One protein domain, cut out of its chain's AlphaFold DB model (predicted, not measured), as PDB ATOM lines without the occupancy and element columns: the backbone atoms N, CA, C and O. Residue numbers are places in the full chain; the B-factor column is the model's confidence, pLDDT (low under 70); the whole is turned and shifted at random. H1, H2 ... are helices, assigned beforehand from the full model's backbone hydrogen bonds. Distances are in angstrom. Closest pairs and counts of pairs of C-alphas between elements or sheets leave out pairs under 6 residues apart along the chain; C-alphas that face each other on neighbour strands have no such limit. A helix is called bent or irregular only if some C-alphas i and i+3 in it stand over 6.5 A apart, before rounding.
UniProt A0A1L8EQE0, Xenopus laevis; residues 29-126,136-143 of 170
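This is residues 29 to 126 and 136 to 143 of the 170 residues of a protein of Xenopus laevis (UniProt A0A1L8EQE0). Helix H1 runs through the middle of the domain, with helices packed on more than one side of it: the hairpin of H2 and the first arm of H3 packs across it on one side, and H4 packs on another. H3 bends sharply at residues 92 and 93, and its second arm pairs with H4 in another hairpin; the small H5 sits outermost, on H4, while the loop of residues 47 to 52 sticks out. You have 106 printed residues with five named helices, H1 to H5 in that order along the chain, and no named strand; the class is all helix. The whole is compact, with a radius of gyration of the C-alphas of 13.3 A and spans of 39 by 35 by 22 A.

Start at the first printed residue, with H1, residues 29 to 46. Its residues 38 to 46 alone touch H2, residues 55 to 68; look at Leu 42 and Ala 62, whose C-alphas are the closest at 6.3 A, at a steep tilt of 55 degrees, opposite ways. Next comes H3, residues 78 to 102, by its hydrogen bonds assigned as one helix but bent: C-alphas 91 and 94 are 8.4 A apart, and its arms H3a, residues 78 to 91, and H3b, residues 94 to 102, stand about perpendicular at 82 degrees. H2 and H3a form a helical hairpin at a shallow tilt of 19 degrees, opposite ways; H2 touches there with residues 62 to 67 alone, and the closest C-alphas are those of Cys 66 and Gln 82, 5.3 A apart. H3a also touches H1, about perpendicular at 74 degrees, where the closest C-alphas, those of Ser 34 and Cys 85, are 5.7 A apart; H1 uses residues 30 to 38 alone. H3b and H2 only just touch, with 3 pairs of C-alphas within 8 A, the closest being those of Gly 55 and Glu 97 at 6.3 A. Go on to H4, residues 108 to 116: it forms a helical hairpin with H3b at a tilt of 37 degrees, only just steep, and the closest C-alphas, those of Ala 99 and Met 108, are 6.3 A apart. H4 touches residues 32 to 40 of H1 alone, with the C-alphas of Cys 35 and Cys 113 the closest at 5.8 A. Last is H5, residues 136 to 143, which touches H4 through its closest C-alphas, Ile 115 and Leu 142, at 6.4 A; H5 is apart from H1, H2, H3a and H3b. In H1, H2, H3a, H3b and H5 every O i to N i+4 pair is within hydrogen-bond range; in H4 it is 4 of 5.

Find C-alpha 29 at (-54.839, 10.665, 27.599); from there H1 runs 25.8 A to C-alpha 46. H2 covers 20.1 A from Gly 55 to Ala 68. Find C-alpha 78 at (-53.241, -1.074, 19.327), where H3a begins its 19.8 A; H3b then covers 12.0 A from Glu 94 to Thr 102. H4 measures 10.5 A, and is neither bent nor irregular, but only just: C-alphas 113 and 116 are 6.3 A apart. H5 measures 10.6 A and ends at C-alpha 143, at (-38.508, 23.486, 38.967).

The two C-alphas farthest apart are those of Gly 51 and Glu 126, 38.9 A. Residues 127 to 135 are not printed, and C-alphas 126 and 136 stand 16.3 A apart across this cut, which lies in the link from H4 to H5. Of the links printed whole, H3 to H4 is tight, H1 to H2 and H2 to H3 are short, and none is long. The mean pLDDT of the printed part is 77.8; look for values under 70 at residues 47 to 55, 70 to 76, 124 to 126 and 136 to 143.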
ATOM      1  N   ARG A  29     -54.864  11.744  26.605       85.12
ATOM      2  CA  ARG A  29     -54.839  10.665  27.599       85.12
ATOM      3  C   ARG A  29     -54.122   9.450  27.020       85.12
ATOM      4  O   ARG A  29     -53.189   8.950  27.644       85.12
ATOM      5  N   MET A  30     -54.499   9.044  25.810       85.38
ATOM      6  CA  MET A  30     -53.837   7.957  25.090       85.38
ATOM      7  C   MET A  30     -52.348   8.250  24.874       85.38
ATOM      8  O   MET A  30     -51.519   7.358  25.032       85.38
ATOM      9  N   TYR A  31     -51.988   9.495  24.563       89.25
ATOM     10  CA  TYR A  31     -50.596   9.901  24.376       89.25
ATOM     11  C   TYR A  31     -49.775   9.810  25.674       89.25
ATOM     12  O   TYR A  31     -48.669   9.267  25.673       89.25
ATOM     13  N   CYS A  32     -50.335  10.262  26.803       89.38
ATOM     14  CA  CYS A  32     -49.722  10.086  28.122       89.38
ATOM     15  C   CYS A  32     -49.539   8.602  28.477       89.38
ATOM     16  O   CYS A  32     -48.453   8.187  28.886       89.38
ATOM     17  N   GLU A  33     -50.576   7.787  28.288       87.00
ATOM     18  CA  GLU A  33     -50.526   6.349  28.562       87.00
ATOM     19  C   GLU A  33     -49.515   5.624  27.668       87.00
ATOM     20  O   GLU A  33     -48.743   4.795  28.157       87.00
ATOM     21  N   SER A  34     -49.439   6.020  26.396       88.81
ATOM     22  CA  SER A  34     -48.416   5.587  25.437       88.81
ATOM     23  C   SER A  34     -47.016   5.902  25.933       88.81
ATOM     24  O   SER A  34     -46.167   5.011  25.950       88.81
ATOM     25  N   CYS A  35     -46.780   7.117  26.431       91.62
ATOM     26  CA  CYS A  35     -45.488   7.473  27.005       91.62
ATOM     27  C   CYS A  35     -45.127   6.595  28.206       91.62
ATOM     28  O   CYS A  35     -44.064   5.972  28.221       91.62
ATOM     29  N   LEU A  36     -46.025   6.488  29.187       89.44
ATOM     30  CA  LEU A  36     -45.762   5.729  30.411       89.44
ATOM     31  C   LEU A  36     -45.511   4.245  30.118       89.44
ATOM     32  O   LEU A  36     -44.591   3.653  30.682       89.44
ATOM     33  N   ALA A  37     -46.291   3.641  29.221       87.69
ATOM     34  CA  ALA A  37     -46.090   2.252  28.822       87.69
ATOM     35  C   ALA A  37     -44.761   2.053  28.085       87.69
ATOM     36  O   ALA A  37     -44.025   1.120  28.401       87.69
ATOM     37  N   THR A  38     -44.417   2.964  27.172       89.00
ATOM     38  CA  THR A  38     -43.153   2.913  26.423       89.00
ATOM     39  C   THR A  38     -41.955   2.955  27.364       89.00
ATOM     40  O   THR A  38     -41.067   2.112  27.260       89.00
ATOM     41  N   VAL A  39     -41.947   3.881  28.331       89.62
ATOM     42  CA  VAL A  39     -40.861   3.988  29.320       89.62
ATOM     43  C   VAL A  39     -40.749   2.712  30.159       89.62
ATOM     44  O   VAL A  39     -39.646   2.200  30.356       89.62
ATOM     45  N   ARG A  40     -41.877   2.150  30.614       87.50
ATOM     46  CA  ARG A  40     -41.895   0.904  31.403       87.50
ATOM     47  C   ARG A  40     -41.331  -0.283  30.644       87.50
ATOM     48  O   ARG A  40     -40.537  -1.038  31.203       87.50
ATOM     49  N   GLU A  41     -41.755  -0.470  29.401       85.81
ATOM     50  CA  GLU A  41     -41.304  -1.596  28.585       85.81
ATOM     51  C   GLU A  41     -39.842  -1.432  28.155       85.81
ATOM     52  O   GLU A  41     -39.072  -2.390  28.230       85.81
ATOM     53  N   LEU A  42     -39.408  -0.211  27.826       85.94
ATOM     54  CA  LEU A  42     -37.997   0.085  27.559       85.94
ATOM     55  C   LEU A  42     -37.109  -0.237  28.760       85.94
ATOM     56  O   LEU A  42     -36.098  -0.923  28.619       85.94
ATOM     57  N   LYS A  43     -37.519   0.192  29.953       83.69
ATOM     58  CA  LYS A  43     -36.819  -0.104  31.201       83.69
ATOM     59  C   LYS A  43     -36.686  -1.612  31.437       83.69
ATOM     60  O   LYS A  43     -35.590  -2.098  31.714       83.69
ATOM     61  N   LYS A  44     -37.772  -2.377  31.277       82.38
ATOM     62  CA  LYS A  44     -37.727  -3.849  31.384       82.38
ATOM     63  C   LYS A  44     -36.774  -4.461  30.358       82.38
ATOM     64  O   LYS A  44     -35.989  -5.339  30.705       82.38
ATOM     65  N   SER A  45     -36.830  -3.984  29.115       78.75
ATOM     66  CA  SER A  45     -36.017  -4.497  28.013       78.75
ATOM     67  C   SER A  45     -34.529  -4.150  28.122       78.75
ATOM     68  O   SER A  45     -33.716  -4.805  27.469       78.75
ATOM     69  N   LEU A  46     -34.160  -3.111  28.872       75.88
ATOM     70  CA  LEU A  46     -32.769  -2.680  29.041       75.88
ATOM     71  C   LEU A  46     -32.140  -3.220  30.332       75.88
ATOM     72  O   LEU A  46     -30.934  -3.439  30.363       75.88
ATOM     73  N   ASN A  47     -32.948  -3.530  31.351       67.94
ATOM     74  CA  ASN A  47     -32.493  -4.184  32.583       67.94
ATOM     75  C   ASN A  47     -32.075  -5.654  32.388       67.94
ATOM     76  O   ASN A  47     -31.474  -6.251  33.283       67.94
ATOM     77  N   THR A  48     -32.362  -6.264  31.235       59.53
ATOM     78  CA  THR A  48     -31.772  -7.564  30.887       59.53
ATOM     79  C   THR A  48     -30.257  -7.422  30.699       59.53
ATOM     80  O   THR A  48     -29.830  -6.582  29.903       59.53
ATOM     81  N   PRO A  49     -29.434  -8.240  31.387       47.56
ATOM     82  CA  PRO A  49     -27.989  -8.065  31.471       47.56
ATOM     83  C   PRO A  49     -27.345  -8.291  30.105       47.56
ATOM     84  O   PRO A  49     -26.996  -9.403  29.717       47.56
ATOM     85  N   THR A  50     -27.177  -7.209  29.360       50.19
ATOM     86  CA  THR A  50     -26.295  -7.154  28.204       50.19
ATOM     87  C   THR A  50     -25.318  -6.029  28.502       50.19
ATOM     88  O   THR A  50     -25.739  -4.900  28.717       50.19
ATOM     89  N   GLY A  51     -24.028  -6.353  28.620       48.38
ATOM     90  CA  GLY A  51     -22.974  -5.495  29.187       48.38
ATOM     91  C   GLY A  51     -22.632  -4.218  28.411       48.38
ATOM     92  O   GLY A  51     -21.510  -3.741  28.507       48.38
ATOM     93  N   GLU A  52     -23.566  -3.671  27.635       52.25
ATOM     94  CA  GLU A  52     -23.394  -2.451  26.857       52.25
ATOM     95  C   GLU A  52     -24.759  -1.779  26.658       52.25
ATOM     96  O   GLU A  52     -25.591  -2.285  25.897       52.25
ATOM     97  N   THR A  53     -24.987  -0.650  27.327       60.38
ATOM     98  CA  THR A  53     -26.107   0.274  27.096       60.38
ATOM     99  C   THR A  53     -25.671   1.340  26.089       60.38
ATOM    100  O   THR A  53     -25.414   2.486  26.443       60.38
ATOM    101  N   SER A  54     -25.512   0.959  24.819       64.50
ATOM    102  CA  SER A  54     -25.246   1.928  23.748       64.50
ATOM    103  C   SER A  54     -26.548   2.589  23.277       64.50
ATOM    104  O   SER A  54     -27.594   1.936  23.210       64.50
ATOM    105  N   GLY A  55     -26.486   3.859  22.865       64.50
ATOM    106  CA  GLY A  55     -27.625   4.588  22.285       64.50
ATOM    107  C   GLY A  55     -28.312   3.871  21.119       64.50
ATOM    108  O   GLY A  55     -29.536   3.841  20.992       64.50
ATOM    109  N   THR A  56     -27.524   3.161  20.308       70.56
ATOM    110  CA  THR A  56     -28.014   2.320  19.207       70.56
ATOM    111  C   THR A  56     -28.894   1.155  19.666       70.56
ATOM    112  O   THR A  56     -29.871   0.835  18.985       70.56
ATOM    113  N   LYS A  57     -28.615   0.537  20.823       73.38
ATOM    114  CA  LYS A  57     -29.495  -0.498  21.392       73.38
ATOM    115  C   LYS A  57     -30.784   0.095  21.941       73.38
ATOM    116  O   LYS A  57     -31.827  -0.535  21.785       73.38
ATOM    117  N   ILE A  58     -30.727   1.285  22.540       75.25
ATOM    118  CA  ILE A  58     -31.915   1.967  23.067       75.25
ATOM    119  C   ILE A  58     -32.904   2.230  21.930       75.25
ATOM    120  O   ILE A  58     -34.047   1.795  22.026       75.25
ATOM    121  N   LYS A  59     -32.453   2.810  20.808       74.31
ATOM    122  CA  LYS A  59     -33.311   3.013  19.624       74.31
ATOM    123  C   LYS A  59     -33.894   1.707  19.081       74.31
ATOM    124  O   LYS A  59     -35.097   1.623  18.853       74.31
ATOM    125  N   ALA A  60     -33.069   0.669  18.921       79.69
ATOM    126  CA  ALA A  60     -33.536  -0.617  18.405       79.69
ATOM    127  C   ALA A  60     -34.567  -1.291  19.329       79.69
ATOM    128  O   ALA A  60     -35.513  -1.917  18.846       79.69
ATOM    129  N   GLN A  61     -34.399  -1.173  20.650       83.69
ATOM    130  CA  GLN A  61     -35.381  -1.677  21.611       83.69
ATOM    131  C   GLN A  61     -36.645  -0.827  21.630       83.69
ATOM    132  O   GLN A  61     -37.737  -1.375  21.722       83.69
ATOM    133  N   ALA A  62     -36.519   0.486  21.465       82.00
ATOM    134  CA  ALA A  62     -37.656   1.391  21.431       82.00
ATOM    135  C   ALA A  62     -38.607   1.063  20.269       82.00
ATOM    136  O   ALA A  62     -39.808   0.909  20.481       82.00
ATOM    137  N   THR A  63     -38.070   0.800  19.072       81.38
ATOM    138  CA  THR A  63     -38.876   0.336  17.930       81.38
ATOM    139  C   THR A  63     -39.585  -0.992  18.216       81.38
ATOM    140  O   THR A  63     -40.756  -1.161  17.876       81.38
ATOM    141  N   LYS A  64     -38.908  -1.949  18.867       85.00
ATOM    142  CA  LYS A  64     -39.524  -3.235  19.241       85.00
ATOM    143  C   LYS A  64     -40.641  -3.054  20.264       85.00
ATOM    144  O   LYS A  64     -41.687  -3.678  20.116       85.00
ATOM    145  N   VAL A  65     -40.424  -2.196  21.259       86.81
ATOM    146  CA  VAL A  65     -41.421  -1.855  22.277       86.81
ATOM    147  C   VAL A  65     -42.663  -1.256  21.627       86.81
ATOM    148  O   VAL A  65     -43.754  -1.739  21.909       86.81
ATOM    149  N   CYS A  66     -42.524  -0.295  20.708       87.25
ATOM    150  CA  CYS A  66     -43.685   0.284  20.027       87.25
ATOM    151  C   CYS A  66     -44.463  -0.736  19.195       87.25
ATOM    152  O   CYS A  66     -45.691  -0.719  19.204       87.25
ATOM    153  N   ASN A  67     -43.771  -1.655  18.518       83.31
ATOM    154  CA  ASN A  67     -44.420  -2.701  17.724       83.31
ATOM    155  C   ASN A  67     -45.123  -3.764  18.579       83.31
ATOM    156  O   ASN A  67     -46.050  -4.414  18.104       83.31
ATOM    157  N   ALA A  68     -44.669  -3.962  19.815       80.50
ATOM    158  CA  ALA A  68     -45.255  -4.906  20.763       80.50
ATOM    159  C   ALA A  68     -46.269  -4.248  21.715       80.50
ATOM    160  O   ALA A  68     -46.846  -4.935  22.557       80.50
ATOM    161  N   LEU A  69     -46.470  -2.927  21.622       78.12
ATOM    162  CA  LEU A  69     -47.293  -2.182  22.562       78.12
ATOM    163  C   LEU A  69     -48.775  -2.509  22.341       78.12
ATOM    164  O   LEU A  69     -49.394  -2.075  21.372       78.12
ATOM    165  N   THR A  70     -49.362  -3.257  23.271       69.00
ATOM    166  CA  THR A  70     -50.791  -3.589  23.267       69.00
ATOM    167  C   THR A  70     -51.473  -2.981  24.487       69.00
ATOM    168  O   THR A  70     -51.211  -3.387  25.623       69.00
ATOM    169  N   PHE A  71     -52.390  -2.033  24.279       63.84
ATOM    170  CA  PHE A  71     -53.222  -1.479  25.353       63.84
ATOM    171  C   PHE A  71     -54.481  -2.318  25.569       63.84
ATOM    172  O   PHE A  71     -55.600  -1.862  25.356       63.84
ATOM    173  N   GLU A  72     -54.314  -3.551  26.049       54.22
ATOM    174  CA  GLU A  72     -55.463  -4.425  26.343       54.22
ATOM    175  C   GLU A  72     -56.352  -3.883  27.477       54.22
ATOM    176  O   GLU A  72     -57.533  -4.208  27.559       54.22
ATOM    177  N   LYS A  73     -55.796  -3.048  28.366       50.62
ATOM    178  CA  LYS A  73     -56.479  -2.587  29.585       50.62
ATOM    179  C   LYS A  73     -57.294  -1.302  29.433       50.62
ATOM    180  O   LYS A  73     -58.081  -1.008  30.323       50.62
ATOM    181  N   GLU A  74     -57.115  -0.544  28.352       51.88
ATOM    182  CA  GLU A  74     -57.536   0.871  28.305       51.88
ATOM    183  C   GLU A  74     -58.500   1.204  27.146       51.88
ATOM    184  O   GLU A  74     -58.763   2.364  26.855       51.88
ATOM    185  N   ASN A  75     -59.105   0.196  26.499       55.28
ATOM    186  CA  ASN A  75     -60.001   0.360  25.334       55.28
ATOM    187  C   ASN A  75     -59.367   1.118  24.147       55.28
ATOM    188  O   ASN A  75     -60.071   1.597  23.255       55.28
ATOM    189  N   PHE A  76     -58.041   1.228  24.116       64.31
ATOM    190  CA  PHE A  76     -57.321   1.886  23.039       64.31
ATOM    191  C   PHE A  76     -56.976   0.887  21.937       64.31
ATOM    192  O   PHE A  76     -56.525  -0.224  22.199       64.31
ATOM    193  N   SER A  77     -57.188   1.293  20.683       71.38
ATOM    194  CA  SER A  77     -56.736   0.522  19.523       71.38
ATOM    195  C   SER A  77     -55.209   0.410  19.553       71.38
ATOM    196  O   SER A  77     -54.521   1.428  19.681       71.38
ATOM    197  N   SER A  78     -54.685  -0.812  19.407       75.88
ATOM    198  CA  SER A  78     -53.241  -1.074  19.327       75.88
ATOM    199  C   SER A  78     -52.557  -0.267  18.217       75.88
ATOM    200  O   SER A  78     -51.425   0.169  18.391       75.88
ATOM    201  N   ASP A  79     -53.257   0.037  17.120       82.81
ATOM    202  CA  ASP A  79     -52.698   0.844  16.028       82.81
ATOM    203  C   ASP A  79     -52.420   2.282  16.488       82.81
ATOM    204  O   ASP A  79     -51.370   2.857  16.205       82.81
ATOM    205  N   LYS A  80     -53.340   2.872  17.260       83.38
ATOM    206  CA  LYS A  80     -53.176   4.238  17.783       83.38
ATOM    207  C   LYS A  80     -52.110   4.320  18.873       83.38
ATOM    208  O   LYS A  80     -51.381   5.305  18.945       83.38
ATOM    209  N   ALA A  81     -51.999   3.265  19.675       81.44
ATOM    210  CA  ALA A  81     -50.928   3.074  20.648       81.44
ATOM    211  C   ALA A  81     -49.549   3.122  19.985       81.44
ATOM    212  O   ALA A  81     -48.651   3.845  20.418       81.44
ATOM    213  N   GLN A  82     -49.412   2.363  18.898       87.00
ATOM    214  CA  GLN A  82     -48.187   2.276  18.124       87.00
ATOM    215  C   GLN A  82     -47.869   3.617  17.456       87.00
ATOM    216  O   GLN A  82     -46.726   4.065  17.517       87.00
ATOM    217  N   ILE A  83     -48.873   4.301  16.891       89.75
ATOM    218  CA  ILE A  83     -48.718   5.652  16.328       89.75
ATOM    219  C   ILE A  83     -48.202   6.630  17.391       89.75
ATOM    220  O   ILE A  83     -47.234   7.349  17.144       89.75
ATOM    221  N   ALA A  84     -48.806   6.641  18.580       90.25
ATOM    222  CA  ALA A  84     -48.384   7.502  19.682       90.25
ATOM    223  C   ALA A  84     -46.952   7.189  20.147       90.25
ATOM    224  O   ALA A  84     -46.156   8.102  20.354       90.25
ATOM    225  N   CYS A  85     -46.615   5.905  20.273       90.81
ATOM    226  CA  CYS A  85     -45.287   5.445  20.665       90.81
ATOM    227  C   CYS A  85     -44.215   5.850  19.647       90.81
ATOM    228  O   CYS A  85     -43.210   6.454  20.018       90.81
ATOM    229  N   ASN A  86     -44.453   5.593  18.358       90.62
ATOM    230  CA  ASN A  86     -43.530   5.983  17.294       90.62
ATOM    231  C   ASN A  86     -43.342   7.503  17.269       90.62
ATOM    232  O   ASN A  86     -42.210   7.972  17.272       90.62
ATOM    233  N   HIS A  87     -44.428   8.272  17.381       92.62
ATOM    234  CA  HIS A  87     -44.349   9.729  17.447       92.62
ATOM    235  C   HIS A  87     -43.506  10.230  18.633       92.62
ATOM    236  O   HIS A  87     -42.705  11.155  18.478       92.62
ATOM    237  N   LEU A  88     -43.642   9.612  19.813       91.31
ATOM    238  CA  LEU A  88     -42.831   9.944  20.990       91.31
ATOM    239  C   LEU A  88     -41.341   9.688  20.749       91.31
ATOM    240  O   LEU A  88     -40.513  10.512  21.130       91.31
ATOM    241  N   LEU A  89     -40.994   8.564  20.127       89.31
ATOM    242  CA  LEU A  89     -39.600   8.202  19.872       89.31
ATOM    243  C   LEU A  89     -38.972   9.005  18.736       89.31
ATOM    244  O   LEU A  89     -37.805   9.376  18.836       89.31
ATOM    245  N   ASP A  90     -39.732   9.292  17.686       89.31
ATOM    246  CA  ASP A  90     -39.253  10.090  16.560       89.31
ATOM    247  C   ASP A  90     -39.000  11.536  17.000       89.31
ATOM    248  O   ASP A  90     -37.983  12.130  16.646       89.31
ATOM    249  N   THR A  91     -39.885  12.077  17.844       89.19
ATOM    250  CA  THR A  91     -39.792  13.462  18.327       89.19
ATOM    251  C   THR A  91     -38.805  13.623  19.484       89.19
ATOM    252  O   THR A  91     -38.077  14.612  19.546       89.19
ATOM    253  N   TYR A  92     -38.768  12.666  20.417       89.25
ATOM    254  CA  TYR A  92     -38.047  12.800  21.690       89.25
ATOM    255  C   TYR A  92     -37.012  11.694  21.926       89.25
ATOM    256  O   TYR A  92     -36.557  11.513  23.054       89.25
ATOM    257  N   GLY A  93     -36.611  10.943  20.899       85.56
ATOM    258  CA  GLY A  93     -35.729   9.779  21.048       85.56
ATOM    259  C   GLY A  93     -34.416  10.070  21.782       85.56
ATOM    260  O   GLY A  93     -33.983   9.261  22.598       85.56
ATOM    261  N   GLU A  94     -33.824  11.249  21.573       86.06
ATOM    262  CA  GLU A  94     -32.622  11.685  22.305       86.06
ATOM    263  C   GLU A  94     -32.900  11.926  23.796       86.06
ATOM    264  O   GLU A  94     -32.082  11.584  24.645       86.06
ATOM    265  N   ASN A  95     -34.073  12.464  24.137       88.31
ATOM    266  CA  ASN A  95     -34.497  12.656  25.522       88.31
ATOM    267  C   ASN A  95     -34.775  11.324  26.230       88.31
ATOM    268  O   ASN A  95     -34.488  11.195  27.420       88.31
ATOM    269  N   PHE A  96     -35.331  10.343  25.510       86.75
ATOM    270  CA  PHE A  96     -35.479   8.977  26.013       86.75
ATOM    271  C   PHE A  96     -34.109   8.355  26.283       86.75
ATOM    272  O   PHE A  96     -33.899   7.799  27.356       86.75
ATOM    273  N   GLU A  97     -33.174   8.479  25.339       85.19
ATOM    274  CA  GLU A  97     -31.812   7.967  25.483       85.19
ATOM    275  C   GLU A  97     -31.079   8.599  26.676       85.19
ATOM    276  O   GLU A  97     -30.589   7.871  27.539       85.19
ATOM    277  N   ASP A  98     -31.076   9.932  26.786       85.31
ATOM    278  CA  ASP A  98     -30.463  10.657  27.910       85.31
ATOM    279  C   ASP A  98     -31.056  10.218  29.253       85.31
ATOM    280  O   ASP A  98     -30.317   9.892  30.185       85.31
ATOM    281  N   ALA A  99     -32.387  10.148  29.358       85.56
ATOM    282  CA  ALA A  99     -33.042   9.731  30.594       85.56
ATOM    283  C   ALA A  99     -32.728   8.275  30.955       85.56
ATOM    284  O   ALA A  99     -32.434   7.985  32.110       85.56
ATOM    285  N   LEU A 100     -32.741   7.362  29.982       83.75
ATOM    286  CA  LEU A 100     -32.441   5.946  30.215       83.75
ATOM    287  C   LEU A 100     -30.993   5.712  30.672       83.75
ATOM    288  O   LEU A 100     -30.723   4.706  31.326       83.75
ATOM    289  N   LEU A 101     -30.076   6.626  30.346       82.12
ATOM    290  CA  LEU A 101     -28.667   6.551  30.736       82.12
ATOM    291  C   LEU A 101     -28.344   7.297  32.039       82.12
ATOM    292  O   LEU A 101     -27.382   6.933  32.716       82.12
ATOM    293  N   THR A 102     -29.089   8.354  32.373       80.88
ATOM    294  CA  THR A 102     -28.698   9.305  33.433       80.88
ATOM    295  C   THR A 102     -29.683   9.412  34.591       80.88
ATOM    296  O   THR A 102     -29.276   9.768  35.701       80.88
ATOM    297  N   GLU A 103     -30.963   9.114  34.368       79.06
ATOM    298  CA  GLU A 103     -32.000   9.269  35.385       79.06
ATOM    299  C   GLU A 103     -32.105   8.032  36.274       79.06
ATOM    300  O   GLU A 103     -31.835   6.897  35.870       79.06
ATOM    301  N   LYS A 104     -32.530   8.257  37.519       77.62
ATOM    302  CA  LYS A 104     -32.799   7.161  38.443       77.62
ATOM    303  C   LYS A 104     -34.059   6.414  38.026       77.62
ATOM    304  O   LYS A 104     -34.992   6.966  37.445       77.62
ATOM    305  N   GLU A 105     -34.081   5.137  38.379       75.06
ATOM    306  CA  GLU A 105     -35.130   4.201  38.002       75.06
ATOM    307  C   GLU A 105     -36.548   4.645  38.428       75.06
ATOM    308  O   GLU A 105     -37.527   4.336  37.740       75.06
ATOM    309  N   ASP A 106     -36.657   5.346  39.554       78.06
ATOM    310  CA  ASP A 106     -37.896   5.829  40.162       78.06
ATOM    311  C   ASP A 106     -38.383   7.167  39.584       78.06
ATOM    312  O   ASP A 106     -39.584   7.431  39.598       78.06
ATOM    313  N   THR A 107     -37.493   7.995  39.025       81.00
ATOM    314  CA  THR A 107     -37.843   9.312  38.453       81.00
ATOM    315  C   THR A 107     -38.009   9.301  36.937       81.00
ATOM    316  O   THR A 107     -38.596  10.224  36.377       81.00
ATOM    317  N   MET A 108     -37.544   8.250  36.263       84.06
ATOM    318  CA  MET A 108     -37.476   8.160  34.803       84.06
ATOM    319  C   MET A 108     -38.824   8.368  34.089       84.06
ATOM    320  O   MET A 108     -38.892   9.133  33.127       84.06
ATOM    321  N   GLU A 109     -39.909   7.744  34.569       86.94
ATOM    322  CA  GLU A 109     -41.256   7.940  33.998       86.94
ATOM    323  C   GLU A 109     -41.700   9.404  34.093       86.94
ATOM    324  O   GLU A 109     -42.232   9.958  33.129       86.94
ATOM    325  N   ALA A 110     -41.458  10.044  35.240       85.88
ATOM    326  CA  ALA A 110     -41.819  11.439  35.454       85.88
ATOM    327  C   ALA A 110     -40.992  12.363  34.548       85.88
ATOM    328  O   ALA A 110     -41.555  13.193  33.832       85.88
ATOM    329  N   THR A 111     -39.671  12.173  34.509       86.75
ATOM    330  CA  THR A 111     -38.769  12.983  33.684       86.75
ATOM    331  C   THR A 111     -39.135  12.888  32.202       86.75
ATOM    332  O   THR A 111     -39.314  13.910  31.539       86.75
ATOM    333  N   ILE A 112     -39.335  11.684  31.669       90.19
ATOM    334  CA  ILE A 112     -39.646  11.527  30.245       90.19
ATOM    335  C   ILE A 112     -41.067  12.029  29.937       90.19
ATOM    336  O   ILE A 112     -41.253  12.855  29.039       90.19
ATOM    337  N   CYS A 113     -42.081  11.582  30.682       91.75
ATOM    338  CA  CYS A 113     -43.479  11.793  30.290       91.75
ATOM    339  C   CYS A 113     -44.081  13.136  30.714       91.75
ATOM    340  O   CYS A 113     -45.047  13.591  30.098       91.75
ATOM    341  N   TYR A 114     -43.519  13.798  31.727       87.81
ATOM    342  CA  TYR A 114     -43.998  15.107  32.182       87.81
ATOM    343  C   TYR A 114     -43.049  16.245  31.812       87.81
ATOM    344  O   TYR A 114     -43.522  17.334  31.494       87.81
ATOM    345  N   ILE A 115     -41.733  16.013  31.816       85.81
ATOM    346  CA  ILE A 115     -40.752  17.090  31.606       85.81
ATOM    347  C   ILE A 115     -40.335  17.178  30.142       85.81
ATOM    348  O   ILE A 115     -40.455  18.241  29.536       85.81
ATOM    349  N   TYR A 116     -39.849  16.076  29.572       88.06
ATOM    350  CA  TYR A 116     -39.294  16.083  28.218       88.06
ATOM    351  C   TYR A 116     -40.373  16.104  27.141       88.06
ATOM    352  O   TYR A 116     -40.358  16.966  26.268       88.06
ATOM    353  N   THR A 117     -41.334  15.189  27.229       87.81
ATOM    354  CA  THR A 117     -42.387  15.048  26.211       87.81
ATOM    355  C   THR A 117     -43.622  15.893  26.519       87.81
ATOM    356  O   THR A 117     -44.418  16.170  25.628       87.81
ATOM    357  N   LYS A 118     -43.820  16.259  27.796       88.75
ATOM    358  CA  LYS A 118     -45.052  16.873  28.329       88.75
ATOM    359  C   LYS A 118     -46.334  16.088  28.005       88.75
ATOM    360  O   LYS A 118     -47.436  16.626  28.137       88.75
ATOM    361  N   ALA A 119     -46.207  14.814  27.625       89.50
ATOM    362  CA  ALA A 119     -47.318  13.961  27.219       89.50
ATOM    363  C   ALA A 119     -48.400  13.875  28.305       89.50
ATOM    364  O   ALA A 119     -49.591  13.863  28.001       89.50
ATOM    365  N   CYS A 120     -47.986  13.875  29.574       88.19
ATOM    366  CA  CYS A 120     -48.879  13.734  30.720       88.19
ATOM    367  C   CYS A 120     -49.238  15.045  31.433       88.19
ATOM    368  O   CYS A 120     -50.031  15.026  32.377       88.19
ATOM    369  N   THR A 121     -48.702  16.192  31.010       85.06
ATOM    370  CA  THR A 121     -49.041  17.480  31.631       85.06
ATOM    371  C   THR A 121     -50.539  17.751  31.476       85.06
ATOM    372  O   THR A 121     -51.059  17.705  30.363       85.06
ATOM    373  N   GLY A 122     -51.241  18.040  32.577       78.00
ATOM    374  CA  GLY A 122     -52.674  18.360  32.566       78.00
ATOM    375  C   GLY A 122     -53.623  17.172  32.340       78.00
ATOM    376  O   GLY A 122     -54.825  17.389  32.191       78.00
ATOM    377  N   VAL A 123     -53.125  15.930  32.317       81.69
ATOM    378  CA  VAL A 123     -53.961  14.719  32.230       81.69
ATOM    379  C   VAL A 123     -54.341  14.259  33.641       81.69
ATOM    380  O   VAL A 123     -53.469  13.915  34.438       81.69
ATOM    381  N   LYS A 124     -55.643  14.239  33.966       65.38
ATOM    382  CA  LYS A 124     -56.137  13.772  35.275       65.38
ATOM    383  C   LYS A 124     -55.940  12.262  35.432       65.38
ATOM    384  O   LYS A 124     -56.374  11.472  34.598       65.38
ATOM    385  N   ARG A 125     -55.296  11.876  36.534       56.81
ATOM    386  CA  ARG A 125     -54.742  10.543  36.820       56.81
ATOM    387  C   ARG A 125     -55.731   9.551  37.460       56.81
ATOM    388  O   ARG A 125     -55.306   8.699  38.234       56.81
ATOM    389  N   GLU A 126     -57.031   9.632  37.177       46.19
ATOM    390  CA  GLU A 126     -58.057   8.914  37.967       46.19
ATOM    391  C   GLU A 126     -57.938   7.369  37.973       46.19
ATOM    392  O   GLU A 126     -58.554   6.717  38.810       46.19
ATOM    393  N   GLY A 136     -47.818  18.181  43.331       51.34
ATOM    394  CA  GLY A 136     -46.751  19.007  43.906       51.34
ATOM    395  C   GLY A 136     -45.332  18.476  43.655       51.34
ATOM    396  O   GLY A 136     -44.415  19.255  43.404       51.34
ATOM    397  N   ALA A 137     -45.141  17.153  43.629       54.41
ATOM    398  CA  ALA A 137     -43.842  16.543  43.331       54.41
ATOM    399  C   ALA A 137     -43.442  16.706  41.855       54.41
ATOM    400  O   ALA A 137     -42.252  16.756  41.543       54.41
ATOM    401  N   VAL A 138     -44.423  16.799  40.948       56.22
ATOM    402  CA  VAL A 138     -44.187  17.107  39.529       56.22
ATOM    403  C   VAL A 138     -43.731  18.555  39.373       56.22
ATOM    404  O   VAL A 138     -42.778  18.802  38.636       56.22
ATOM    405  N   GLU A 139     -44.344  19.490  40.099       58.34
ATOM    406  CA  GLU A 139     -43.963  20.907  40.078       58.34
ATOM    407  C   GLU A 139     -42.533  21.119  40.612       58.34
ATOM    408  O   GLU A 139     -41.721  21.788  39.966       58.34
ATOM    409  N   ASP A 140     -42.165  20.452  41.711       61.62
ATOM    410  CA  ASP A 140     -40.796  20.464  42.251       61.62
ATOM    411  C   ASP A 140     -39.775  19.860  41.266       61.62
ATOM    412  O   ASP A 140     -38.659  20.375  41.108       61.62
ATOM    413  N   LEU A 141     -40.143  18.785  40.553       61.44
ATOM    414  CA  LEU A 141     -39.299  18.189  39.510       61.44
ATOM    415  C   LEU A 141     -39.149  19.131  38.306       61.44
ATOM    416  O   LEU A 141     -38.042  19.306  37.791       61.44
ATOM    417  N   LEU A 142     -40.228  19.786  37.879       61.09
ATOM    418  CA  LEU A 142     -40.197  20.792  36.816       61.09
ATOM    419  C   LEU A 142     -39.306  21.976  37.201       61.09
ATOM    420  O   LEU A 142     -38.514  22.437  36.374       61.09
ATOM    421  N   GLN A 143     -39.362  22.419  38.455       61.44
ATOM    422  CA  GLN A 143     -38.508  23.486  38.967       61.44
ATOM    423  C   GLN A 143     -37.033  23.059  39.002       61.44
ATOM    424  O   GLN A 143     -36.155  23.811  38.570       61.44
TER     425      GLN A 143